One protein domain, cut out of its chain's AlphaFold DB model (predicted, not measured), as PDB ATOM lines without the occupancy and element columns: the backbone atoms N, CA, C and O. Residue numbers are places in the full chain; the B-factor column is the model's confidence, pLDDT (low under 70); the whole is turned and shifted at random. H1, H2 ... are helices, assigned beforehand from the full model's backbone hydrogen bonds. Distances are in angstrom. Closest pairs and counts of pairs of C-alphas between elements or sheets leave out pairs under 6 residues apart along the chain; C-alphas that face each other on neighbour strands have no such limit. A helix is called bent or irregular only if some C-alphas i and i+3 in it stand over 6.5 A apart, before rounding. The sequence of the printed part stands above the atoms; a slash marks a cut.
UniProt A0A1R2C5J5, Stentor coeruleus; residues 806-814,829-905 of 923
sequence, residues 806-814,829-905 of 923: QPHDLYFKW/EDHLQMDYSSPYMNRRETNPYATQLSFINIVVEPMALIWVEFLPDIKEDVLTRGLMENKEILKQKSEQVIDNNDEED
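Overview. This is residues 806 to 814 and 829 to 905 of the 923 residues of a protein of Stentor coeruleus (UniProt A0A1R2C5J5). This is a long helical hairpin: the bent helix H2 runs out, and the long helix H3 folds back along both arms of H2, with the short helix H1 packed crosswise on H3. The last residues of H3, 899 to 905, stick out, and so do residues 831 to 836 of the unnamed stretch before H2. The printed part has 86 residues with three named helices, H1, H2, H3 along the chain, and no named strand; the class is all helix. It is loose, with a radius of gyration of the C-alphas of 16.0 A and spans of 48 by 33 by 20 A.

Along the chain. Find C-alpha 808 at (20.673, -24.595, 42.821), where H1, residues 808 to 814, begins. Next look at H2, residues 848 to 870, one helix by its hydrogen bonds but bent: C-alphas 858 and 861 are 6.9 A apart. Its arms are H2a, residues 848 to 858, 15.4 A, and H2b, residues 861 to 870, 14.3 A. H3, residues 872 to 905, runs 47.8 A to C-alpha 905 at (18.778, -34.500, 13.159); it is irregular, with C-alphas 873 and 876 7.4 A apart, and has a kink of 32 degrees near residue 879.

Arrangement. H1 touches residues 882 to 886 of H3, closest at the C-alphas of His 808 and Asn 886, 5.9 A; at 70.5 degrees they are only just about perpendicular. H2a touches residues 887 to 894 of H3, opposite ways at a steep tilt of 40 degrees, closest at C-alphas Tyr 849 and Ser 894, 5.1 A. H2b and H3 form a hairpin, opposite ways at a shallow tilt of 14 degrees; their closest C-alphas, Val 868 and Lys 875, are 5.2 A apart. H1 is apart from both arms. Every O i to N i+4 pair is within hydrogen-bond range in H2a; the counts are 2 of 3 in H1, 5 of 6 in H2b and 22 of 30 in H3.

Size, cuts and confidence. The farthest C-alphas, Gln 833 and Asp 873, are 50.0 A apart. Residues 815 to 828 are not printed, and C-alphas 814 and 829 are 22.7 A apart across the cut. The link from H2 to H3 is tight. Look at residues 899 to 905 for pLDDT under 70.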
ATOM      1  N   GLN A 806      21.315 -17.945  44.244       95.19
ATOM      2  CA  GLN A 806      20.659 -18.818  45.217       95.19
ATOM      3  C   GLN A 806      21.155 -20.270  45.128       95.19
ATOM      4  O   GLN A 806      21.718 -20.671  44.109       95.19
ATOM      5  N   PRO A 807      20.892 -21.105  46.152       93.81
ATOM      6  CA  PRO A 807      21.078 -22.549  46.044       93.81
ATOM      7  C   PRO A 807      20.397 -23.135  44.797       93.81
ATOM      8  O   PRO A 807      19.275 -22.750  44.456       93.81
ATOM      9  N   HIS A 808      21.068 -24.084  44.139       92.75
ATOM     10  CA  HIS A 808      20.673 -24.595  42.821       92.75
ATOM     11  C   HIS A 808      19.211 -25.061  42.736       92.75
ATOM     12  O   HIS A 808      18.537 -24.818  41.737       92.75
ATOM     13  N   ASP A 809      18.682 -25.700  43.780       91.44
ATOM     14  CA  ASP A 809      17.314 -26.220  43.805       91.44
ATOM     15  C   ASP A 809      16.246 -25.117  43.758       91.44
ATOM     16  O   ASP A 809      15.158 -25.342  43.223       91.44
ATOM     17  N   LEU A 810      16.551 -23.930  44.287       94.81
ATOM     18  CA  LEU A 810      15.695 -22.746  44.195       94.81
ATOM     19  C   LEU A 810      15.942 -21.995  42.889       94.81
ATOM     20  O   LEU A 810      14.984 -21.643  42.199       94.81
ATOM     21  N   TYR A 811      17.209 -21.818  42.505       96.12
ATOM     22  CA  TYR A 811      17.562 -21.132  41.267       96.12
ATOM     23  C   TYR A 811      16.902 -21.781  40.043       96.12
ATOM     24  O   TYR A 811      16.239 -21.092  39.274       96.12
ATOM     25  N   PHE A 812      16.996 -23.105  39.878       94.38
ATOM     26  CA  PHE A 812      16.401 -23.779  38.718       94.38
ATOM     27  C   PHE A 812      14.865 -23.705  38.690       94.38
ATOM     28  O   PHE A 812      14.285 -23.769  37.605       94.38
ATOM     29  N   LYS A 813      14.197 -23.530  39.841       95.19
ATOM     30  CA  LYS A 813      12.753 -23.242  39.885       95.19
ATOM     31  C   LYS A 813      12.460 -21.830  39.389       95.19
ATOM     32  O   LYS A 813      11.625 -21.669  38.504       95.19
ATOM     33  N   TRP A 814      13.176 -20.830  39.904       96.56
ATOM     34  CA  TRP A 814      13.053 -19.443  39.449       96.56
ATOM     35  C   TRP A 814      13.355 -19.294  37.960       96.56
ATOM     36  O   TRP A 814      12.603 -18.649  37.240       96.56
ATOM     37  N   GLU A 829       3.053 -12.505  21.433       89.94
ATOM     38  CA  GLU A 829       3.679 -11.861  20.267       89.94
ATOM     39  C   GLU A 829       3.376 -12.620  18.962       89.94
ATOM     40  O   GLU A 829       2.934 -11.999  17.992       89.94
ATOM     41  N   ASP A 830       3.494 -13.952  18.966       90.19
ATOM     42  CA  ASP A 830       3.185 -14.827  17.823       90.19
ATOM     43  C   ASP A 830       1.697 -14.748  17.438       90.19
ATOM     44  O   ASP A 830       1.348 -14.532  16.275       90.19
ATOM     45  N   HIS A 831       0.793 -14.813  18.426       90.75
ATOM     46  CA  HIS A 831      -0.654 -14.689  18.198       90.75
ATOM     47  C   HIS A 831      -1.044 -13.317  17.635       90.75
ATOM     48  O   HIS A 831      -2.013 -13.204  16.881       90.75
ATOM     49  N   LEU A 832      -0.302 -12.269  17.998       84.94
ATOM     50  CA  LEU A 832      -0.496 -10.909  17.499       84.94
ATOM     51  C   LEU A 832       0.223 -10.643  16.169       84.94
ATOM     52  O   LEU A 832       0.136  -9.518  15.676       84.94
ATOM     53  N   GLN A 833       0.895 -11.647  15.591       90.00
ATOM     54  CA  GLN A 833       1.704 -11.533  14.372       90.00
ATOM     55  C   GLN A 833       2.765 -10.427  14.475       90.00
ATOM     56  O   GLN A 833       2.971  -9.647  13.544       90.00
ATOM     57  N   MET A 834       3.410 -10.330  15.636       83.81
ATOM     58  CA  MET A 834       4.479  -9.376  15.913       83.81
ATOM     59  C   MET A 834       5.833 -10.075  15.935       83.81
ATOM     60  O   MET A 834       5.945 -11.216  16.377       83.81
ATOM     61  N   ASP A 835       6.879  -9.353  15.541       86.75
ATOM     62  CA  ASP A 835       8.243  -9.807  15.791       86.75
ATOM     63  C   ASP A 835       8.486  -9.899  17.299       86.75
ATOM     64  O   ASP A 835       8.220  -8.933  18.035       86.75
ATOM     65  N   TYR A 836       9.053 -11.027  17.735       83.00
ATOM     66  CA  TYR A 836       9.397 -11.255  19.133       83.00
ATOM     67  C   TYR A 836      10.196 -10.075  19.710       83.00
ATOM     68  O   TYR A 836      11.085  -9.518  19.054       83.00
ATOM     69  N   SER A 837       9.902  -9.658  20.943       73.94
ATOM     70  CA  SER A 837      10.647  -8.559  21.590       73.94
ATOM     71  C   SER A 837      12.094  -8.922  21.887       73.94
ATOM     72  O   SER A 837      12.941  -8.039  21.988       73.94
ATOM     73  N   SER A 838      12.390 -10.213  21.991       80.25
ATOM     74  CA  SER A 838      13.741 -10.748  22.084       80.25
ATOM     75  C   SER A 838      13.763 -12.173  21.527       80.25
ATOM     76  O   SER A 838      12.761 -12.877  21.675       80.25
ATOM     77  N   PRO A 839      14.889 -12.648  20.957       76.25
ATOM     78  CA  PRO A 839      15.035 -14.045  20.544       76.25
ATOM     79  C   PRO A 839      14.687 -15.057  21.647       76.25
ATOM     80  O   PRO A 839      14.218 -16.148  21.345       76.25
ATOM     81  N   TYR A 840      14.853 -14.680  22.921       84.62
ATOM     82  CA  TYR A 840      14.600 -15.542  24.083       84.62
ATOM     83  C   TYR A 840      13.117 -15.837  24.356       84.62
ATOM     84  O   TYR A 840      12.811 -16.721  25.155       84.62
ATOM     85  N   MET A 841      12.197 -15.103  23.721       84.62
ATOM     86  CA  MET A 841      10.752 -15.264  23.923       84.62
ATOM     87  C   MET A 841      10.184 -16.468  23.155       84.62
ATOM     88  O   MET A 841       9.094 -16.946  23.457       84.62
ATOM     89  N   ASN A 842      10.916 -17.003  22.172       87.12
ATOM     90  CA  ASN A 842      10.438 -18.102  21.340       87.12
ATOM     91  C   ASN A 842      10.734 -19.470  21.982       87.12
ATOM     92  O   ASN A 842      11.856 -19.979  21.891       87.12
ATOM     93  N   ARG A 843       9.712 -20.127  22.549       85.38
ATOM     94  CA  ARG A 843       9.847 -21.456  23.182       85.38
ATOM     95  C   ARG A 843      10.230 -22.603  22.233       85.38
ATOM     96  O   ARG A 843      10.564 -23.681  22.714       85.38
ATOM     97  N   ARG A 844      10.179 -22.408  20.908       81.69
ATOM     98  CA  ARG A 844      10.538 -23.438  19.907       81.69
ATOM     99  C   ARG A 844      12.012 -23.419  19.514       81.69
ATOM    100  O   ARG A 844      12.532 -24.443  19.094       81.69
ATOM    101  N   GLU A 845      12.660 -22.264  19.620       76.12
ATOM    102  CA  GLU A 845      14.029 -22.049  19.123       76.12
ATOM    103  C   GLU A 845      15.021 -21.719  20.249       76.12
ATOM    104  O   GLU A 845      16.234 -21.725  20.040       76.12
ATOM    105  N   THR A 846      14.527 -21.442  21.458       81.31
ATOM    106  CA  THR A 846      15.358 -20.998  22.581       81.31
ATOM    107  C   THR A 846      15.873 -22.171  23.407       81.31
ATOM    108  O   THR A 846      15.088 -22.917  23.988       81.31
ATOM    109  N   ASN A 847      17.195 -22.267  23.580       85.06
ATOM    110  CA  ASN A 847      17.791 -23.066  24.652       85.06
ATOM    111  C   ASN A 847      17.720 -22.266  25.976       85.06
ATOM    112  O   ASN A 847      18.424 -21.253  26.112       85.06
ATOM    113  N   PRO A 848      16.894 -22.681  26.959       86.06
ATOM    114  CA  PRO A 848      16.718 -21.935  28.204       86.06
ATOM    115  C   PRO A 848      18.006 -21.880  29.037       86.06
ATOM    116  O   PRO A 848      18.302 -20.850  29.638       86.06
ATOM    117  N   TYR A 849      18.817 -22.942  29.026       89.12
ATOM    118  CA  TYR A 849      20.072 -22.988  29.780       89.12
ATOM    119  C   TYR A 849      21.127 -22.053  29.183       89.12
ATOM    120  O   TYR A 849      21.781 -21.319  29.923       89.12
ATOM    121  N   ALA A 850      21.245 -22.016  27.851       86.06
ATOM    122  CA  ALA A 850      22.149 -21.097  27.156       86.06
ATOM    123  C   ALA A 850      21.752 -19.627  27.379       86.06
ATOM    124  O   ALA A 850      22.606 -18.773  27.626       86.06
ATOM    125  N   THR A 851      20.448 -19.342  27.345       86.75
ATOM    126  CA  THR A 851      19.890 -18.005  27.610       86.75
ATOM    127  C   THR A 851      20.251 -17.529  29.014       86.75
ATOM    128  O   THR A 851      20.759 -16.425  29.196       86.75
ATOM    129  N   GLN A 852      20.064 -18.391  30.008       88.69
ATOM    130  CA  GLN A 852      20.338 -18.070  31.406       88.69
ATOM    131  C   GLN A 852      21.837 -17.969  31.695       88.69
ATOM    132  O   GLN A 852      22.265 -17.100  32.451       88.69
ATOM    133  N   LEU A 853      22.665 -18.774  31.025       89.88
ATOM    134  CA  LEU A 853      24.118 -18.620  31.070       89.88
ATOM    135  C   LEU A 853      24.561 -17.263  30.496       89.88
ATOM    136  O   LEU A 853      25.428 -16.601  31.069       89.88
ATOM    137  N   SER A 854      23.948 -16.817  29.394       88.94
ATOM    138  CA  SER A 854      24.195 -15.488  28.822       88.94
ATOM    139  C   SER A 854      23.768 -14.371  29.776       88.94
ATOM    140  O   SER A 854      24.551 -13.449  30.010       88.94
ATOM    141  N   PHE A 855      22.587 -14.490  30.390       89.81
ATOM    142  CA  PHE A 855      22.102 -13.552  31.403       89.81
ATOM    143  C   PHE A 855      23.062 -13.450  32.593       89.81
ATOM    144  O   PHE A 855      23.432 -12.349  32.998       89.81
ATOM    145  N   ILE A 856      23.557 -14.580  33.102       94.12
ATOM    146  CA  ILE A 856      24.552 -14.593  34.178       94.12
ATOM    147  C   ILE A 856      25.819 -13.838  33.776       94.12
ATOM    148  O   ILE A 856      26.267 -12.972  34.524       94.12
ATOM    149  N   ASN A 857      26.386 -14.139  32.609       92.31
ATOM    150  CA  ASN A 857      27.661 -13.557  32.182       92.31
ATOM    151  C   ASN A 857      27.577 -12.039  31.949       92.31
ATOM    152  O   ASN A 857      28.554 -11.328  32.172       92.31
ATOM    153  N   ILE A 858      26.428 -11.545  31.477       87.94
ATOM    154  CA  ILE A 858      26.247 -10.137  31.088       87.94
ATOM    155  C   ILE A 858      25.697  -9.296  32.245       87.94
ATOM    156  O   ILE A 858      26.076  -8.134  32.403       87.94
ATOM    157  N   VAL A 859      24.806  -9.862  33.060       89.69
ATOM    158  CA  VAL A 859      24.055  -9.124  34.083       89.69
ATOM    159  C   VAL A 859      24.555  -9.462  35.481       89.69
ATOM    160  O   VAL A 859      25.052  -8.591  36.195       89.69
ATOM    161  N   VAL A 860      24.463 -10.730  35.878       94.94
ATOM    162  CA  VAL A 860      24.588 -11.119  37.291       94.94
ATOM    163  C   VAL A 860      26.037 -11.186  37.765       94.94
ATOM    164  O   VAL A 860      26.362 -10.640  38.816       94.94
ATOM    165  N   GLU A 861      26.926 -11.818  37.003       95.00
ATOM    166  CA  GLU A 861      28.326 -12.026  37.388       95.00
ATOM    167  C   GLU A 861      29.097 -10.707  37.585       95.00
ATOM    168  O   GLU A 861      29.726 -10.562  38.638       95.00
ATOM    169  N   PRO A 862      29.012  -9.702  36.685       92.62
ATOM    170  CA  PRO A 862      29.672  -8.416  36.908       92.62
ATOM    171  C   PRO A 862      29.223  -7.721  38.197       92.62
ATOM    172  O   PRO A 862      30.054  -7.131  38.888       92.62
ATOM    173  N   MET A 863      27.929  -7.807  38.537       93.38
ATOM    174  CA  MET A 863      27.379  -7.251  39.779       93.38
ATOM    175  C   MET A 863      27.825  -8.040  41.008       93.38
ATOM    176  O   MET A 863      28.244  -7.451  42.001       93.38
ATOM    177  N   ALA A 864      27.763  -9.369  40.945       95.31
ATOM    178  CA  ALA A 864      28.107 -10.237  42.061       95.31
ATOM    179  C   ALA A 864      29.579 -10.096  42.455       95.31
ATOM    180  O   ALA A 864      29.875  -9.948  43.637       95.31
ATOM    181  N   LEU A 865      30.496 -10.066  41.480       94.50
ATOM    182  CA  LEU A 865      31.934  -9.943  41.740       94.50
ATOM    183  C   LEU A 865      32.274  -8.655  42.494       94.50
ATOM    184  O   LEU A 865      32.955  -8.696  43.514       94.50
ATOM    185  N   ILE A 866      31.758  -7.512  42.037       93.94
ATOM    186  CA  ILE A 866      32.025  -6.230  42.701       93.94
ATOM    187  C   ILE A 866      31.315  -6.101  44.051       93.94
ATOM    188  O   ILE A 866      31.784  -5.359  44.913       93.94
ATOM    189  N   TRP A 867      30.190  -6.794  44.231       95.06
ATOM    190  CA  TRP A 867      29.436  -6.785  45.477       95.06
ATOM    191  C   TRP A 867      30.141  -7.586  46.567       95.06
ATOM    192  O   TRP A 867      30.326  -7.074  47.665       95.06
ATOM    193  N   VAL A 868      30.621  -8.795  46.259       94.19
ATOM    194  CA  VAL A 868      31.361  -9.624  47.229       94.19
ATOM    195  C   VAL A 868      32.783  -9.120  47.484       94.19
ATOM    196  O   VAL A 868      33.372  -9.436  48.511       94.19
ATOM    197  N   GLU A 869      33.355  -8.325  46.574       91.81
ATOM    198  CA  GLU A 869      34.571  -7.553  46.865       91.81
ATOM    199  C   GLU A 869      34.327  -6.517  47.968       91.81
ATOM    200  O   GLU A 869      35.200  -6.300  48.805       91.81
ATOM    201  N   PHE A 870      33.155  -5.873  47.959       92.94
ATOM    202  CA  PHE A 870      32.769  -4.897  48.977       92.94
ATOM    203  C   PHE A 870      32.322  -5.579  50.278       92.94
ATOM    204  O   PHE A 870      32.680  -5.120  51.359       92.94
ATOM    205  N   LEU A 871      31.594  -6.695  50.174       92.31
ATOM    206  CA  LEU A 871      31.090  -7.494  51.291       92.31
ATOM    207  C   LEU A 871      31.712  -8.904  51.254       92.31
ATOM    208  O   LEU A 871      31.109  -9.838  50.721       92.31
ATOM    209  N   PRO A 872      32.927  -9.096  51.791       90.50
ATOM    210  CA  PRO A 872      33.626 -10.377  51.690       90.50
ATOM    211  C   PRO A 872      32.951 -11.510  52.475       90.50
ATOM    212  O   PRO A 872      33.081 -12.669  52.083       90.50
ATOM    213  N   ASP A 873      32.196 -11.193  53.532       90.88
ATOM    214  CA  ASP A 873      31.565 -12.184  54.418       90.88
ATOM    215  C   ASP A 873      30.479 -13.014  53.715       90.88
ATOM    216  O   ASP A 873      30.252 -14.172  54.054       90.88
ATOM    217  N   ILE A 874      29.859 -12.463  52.667       94.31
ATOM    218  CA  ILE A 874      28.815 -13.140  51.881       94.31
ATOM    219  C   ILE A 874      29.380 -13.911  50.676       94.31
ATOM    220  O   ILE A 874      28.628 -14.515  49.909       94.31
ATOM    221  N   LYS A 875      30.704 -13.887  50.465       94.56
ATOM    222  CA  LYS A 875      31.352 -14.453  49.271       94.56
ATOM    223  C   LYS A 875      31.105 -15.953  49.120       94.56
ATOM    224  O   LYS A 875      30.885 -16.416  48.004       94.56
ATOM    225  N   GLU A 876      31.155 -16.709  50.215       93.81
ATOM    226  CA  GLU A 876      30.925 -18.157  50.175       93.81
ATOM    227  C   GLU A 876      29.502 -18.485  49.700       93.81
ATOM    228  O   GLU A 876      29.324 -19.326  48.820       93.81
ATOM    229  N   ASP A 877      28.508 -17.777  50.232       93.50
ATOM    230  CA  ASP A 877      27.090 -17.979  49.928       93.50
ATOM    231  C   ASP A 877      26.744 -17.555  48.501       93.50
ATOM    232  O   ASP A 877      26.146 -18.322  47.745       93.50
ATOM    233  N   VAL A 878      27.148 -16.342  48.126       94.69
ATOM    234  CA  VAL A 878      26.707 -15.676  46.896       94.69
ATOM    235  C   VAL A 878      27.540 -16.100  45.687       94.69
ATOM    236  O   VAL A 878      26.989 -16.394  44.626       94.69
ATOM    237  N   LEU A 879      28.870 -16.128  45.825       94.50
ATOM    238  CA  LEU A 879      29.773 -16.381  44.701       94.50
ATOM    239  C   LEU A 879      30.094 -17.870  44.557       94.50
ATOM    240  O   LEU A 879      29.899 -18.427  43.480       94.50
ATOM    241  N   THR A 880      30.594 -18.506  45.620       92.12
ATOM    242  CA  THR A 880      31.082 -19.891  45.543       92.12
ATOM    243  C   THR A 880      29.924 -20.879  45.406       92.12
ATOM    244  O   THR A 880      29.841 -21.571  44.394       92.12
ATOM    245  N   ARG A 881      29.016 -20.921  46.393       91.44
ATOM    246  CA  ARG A 881      27.895 -21.881  46.436       91.44
ATOM    247  C   ARG A 881      26.723 -21.494  45.535       91.44
ATOM    248  O   ARG A 881      25.965 -22.355  45.106       91.44
ATOM    249  N   GLY A 882      26.556 -20.201  45.278       94.25
ATOM    250  CA  GLY A 882      25.538 -19.668  44.378       94.25
ATOM    251  C   GLY A 882      26.014 -19.646  42.929       94.25
ATOM    252  O   GLY A 882      25.772 -20.571  42.154       94.25
ATOM    253  N   LEU A 883      26.700 -18.563  42.561       96.00
ATOM    254  CA  LEU A 883      27.020 -18.245  41.170       96.00
ATOM    255  C   LEU A 883      27.839 -19.328  40.453       96.00
ATOM    256  O   LEU A 883      27.465 -19.744  39.358       96.00
ATOM    257  N   MET A 884      28.973 -19.748  41.025       95.44
ATOM    258  CA  MET A 884      29.923 -20.642  40.347       95.44
ATOM    259  C   MET A 884      29.339 -22.041  40.128       95.44
ATOM    260  O   MET A 884      29.410 -22.556  39.014       95.44
ATOM    261  N   GLU A 885      28.724 -22.629  41.159       95.06
ATOM    262  CA  GLU A 885      28.060 -23.933  41.057       95.06
ATOM    263  C   GLU A 885      26.925 -23.906  40.025       95.06
ATOM    264  O   GLU A 885      26.885 -24.743  39.120       95.06
ATOM    265  N   ASN A 886      26.038 -22.909  40.094       96.12
ATOM    266  CA  ASN A 886      24.920 -22.797  39.156       96.12
ATOM    267  C   ASN A 886      25.388 -22.583  37.716       96.12
ATOM    268  O   ASN A 886      24.833 -23.180  36.792       96.12
ATOM    269  N   LYS A 887      26.421 -21.759  37.514       95.25
ATOM    270  CA  LYS A 887      27.006 -21.493  36.195       95.25
ATOM    271  C   LYS A 887      27.608 -22.755  35.575       95.25
ATOM    272  O   LYS A 887      27.405 -22.991  34.385       95.25
ATOM    273  N   GLU A 888      28.278 -23.588  36.369       94.69
ATOM    274  CA  GLU A 888      28.820 -24.871  35.907       94.69
ATOM    275  C   GLU A 888      27.703 -25.860  35.535       94.69
ATOM    276  O   GLU A 888      27.727 -26.439  34.448       94.69
ATOM    277  N   ILE A 889      26.663 -25.988  36.368       93.69
ATOM    278  CA  ILE A 889      25.513 -26.861  36.070       93.69
ATOM    279  C   ILE A 889      24.790 -26.398  34.793       93.69
ATOM    280  O   ILE A 889      24.400 -27.226  33.967       93.69
ATOM    281  N   LEU A 890      24.603 -25.088  34.600       93.12
ATOM    282  CA  LEU A 890      23.996 -24.541  33.380       93.12
ATOM    283  C   LEU A 890      24.824 -24.841  32.140       93.12
ATOM    284  O   LEU A 890      24.248 -25.177  31.110       93.12
ATOM    285  N   LYS A 891      26.152 -24.723  32.229       92.50
ATOM    286  CA  LYS A 891      27.048 -25.017  31.112       92.50
ATOM    287  C   LYS A 891      26.902 -26.474  30.671       92.50
ATOM    288  O   LYS A 891      26.633 -26.722  29.500       92.50
ATOM    289  N   GLN A 892      26.940 -27.406  31.623       92.12
ATOM    290  CA  GLN A 892      26.745 -28.836  31.360       92.12
ATOM    291  C   GLN A 892      25.374 -29.125  30.732       92.12
ATOM    292  O   GLN A 892      25.278 -29.839  29.736       92.12
ATOM    293  N   LYS A 893      24.297 -28.537  31.271       89.31
ATOM    294  CA  LYS A 893      22.941 -28.705  30.719       89.31
ATOM    295  C   LYS A 893      22.771 -28.059  29.344       89.31
ATOM    296  O   LYS A 893      22.024 -28.572  28.519       89.31
ATOM    297  N   SER A 894      23.440 -26.936  29.094       87.88
ATOM    298  CA  SER A 894      23.403 -26.246  27.804       87.88
ATOM    299  C   SER A 894      24.061 -27.076  26.705       87.88
ATOM    300  O   SER A 894      23.523 -27.120  25.602       87.88
ATOM    301  N   GLU A 895      25.194 -27.717  27.002       86.12
ATOM    302  CA  GLU A 895      25.915 -28.604  26.077       86.12
ATOM    303  C   GLU A 895      25.079 -29.857  25.753       86.12
ATOM    304  O   GLU A 895      24.877 -30.169  24.585       86.12
ATOM    305  N   GLN A 896      24.449 -30.479  26.759       81.19
ATOM    306  CA  GLN A 896      23.579 -31.654  26.564       81.19
ATOM    307  C   GLN A 896      22.378 -31.407  25.634       81.19
ATOM    308  O   GLN A 896      21.931 -32.319  24.943       81.19
ATOM    309  N   VAL A 897      21.820 -30.193  25.615       76.69
ATOM    310  CA  VAL A 897      20.713 -29.850  24.701       76.69
ATOM    311  C   VAL A 897      21.190 -29.765  23.248       76.69
ATOM    312  O   VAL A 897      20.424 -30.093  22.346       76.69
ATOM    313  N   ILE A 898      22.436 -29.344  23.015       70.81
ATOM    314  CA  ILE A 898      23.022 -29.283  21.669       70.81
ATOM    315  C   ILE A 898      23.263 -30.706  21.157       70.81
ATOM    316  O   ILE A 898      22.779 -31.042  20.080       70.81
ATOM    317  N   ASP A 899      23.895 -31.555  21.973       61.56
ATOM    318  CA  ASP A 899      24.201 -32.944  21.606       61.56
ATOM    319  C   ASP A 899      22.931 -33.754  21.272       61.56
ATOM    320  O   ASP A 899      22.901 -34.490  20.286       61.56
ATOM    321  N   ASN A 900      21.842 -33.575  22.032       61.16
ATOM    322  CA  ASN A 900      20.571 -34.263  21.766       61.16
ATOM    323  C   ASN A 900      19.888 -33.798  20.466       61.16
ATOM    324  O   ASN A 900      19.276 -34.610  19.773       61.16
ATOM    325  N   ASN A 901      19.983 -32.508  20.122       59.59
ATOM    326  CA  ASN A 901      19.424 -31.989  18.869       59.59
ATOM    327  C   ASN A 901      20.224 -32.488  17.653       59.59
ATOM    328  O   ASN A 901      19.629 -32.827  16.631       59.59
ATOM    329  N   ASP A 902      21.552 -32.591  17.779       54.81
ATOM    330  CA  ASP A 902      22.421 -33.136  16.731       54.81
ATOM    331  C   ASP A 902      22.197 -34.654  16.529       54.81
ATOM    332  O   ASP A 902      22.258 -35.141  15.398       54.81
ATOM    333  N   GLU A 903      21.867 -35.419  17.580       50.34
ATOM    334  CA  GLU A 903      21.501 -36.844  17.465       50.34
ATOM    335  C   GLU A 903      20.098 -37.084  16.864       50.34
ATOM    336  O   GLU A 903      19.892 -38.080  16.153       50.34
ATOM    337  N   GLU A 904      19.127 -36.190  17.096       50.81
ATOM    338  CA  GLU A 904      17.796 -36.264  16.469       50.81
ATOM    339  C   GLU A 904      17.829 -35.894  14.975       50.81
ATOM    340  O   GLU A 904      17.174 -36.565  14.167       50.81
ATOM    341  N   ASP A 905      18.640 -34.909  14.570       47.41
ATOM    342  CA  ASP A 905      18.778 -34.500  13.159       47.41
ATOM    343  C   ASP A 905      19.524 -35.540  12.295       47.41
ATOM    344  O   ASP A 905      19.300 -35.626  11.083       47.41
TER     345      ASP A 905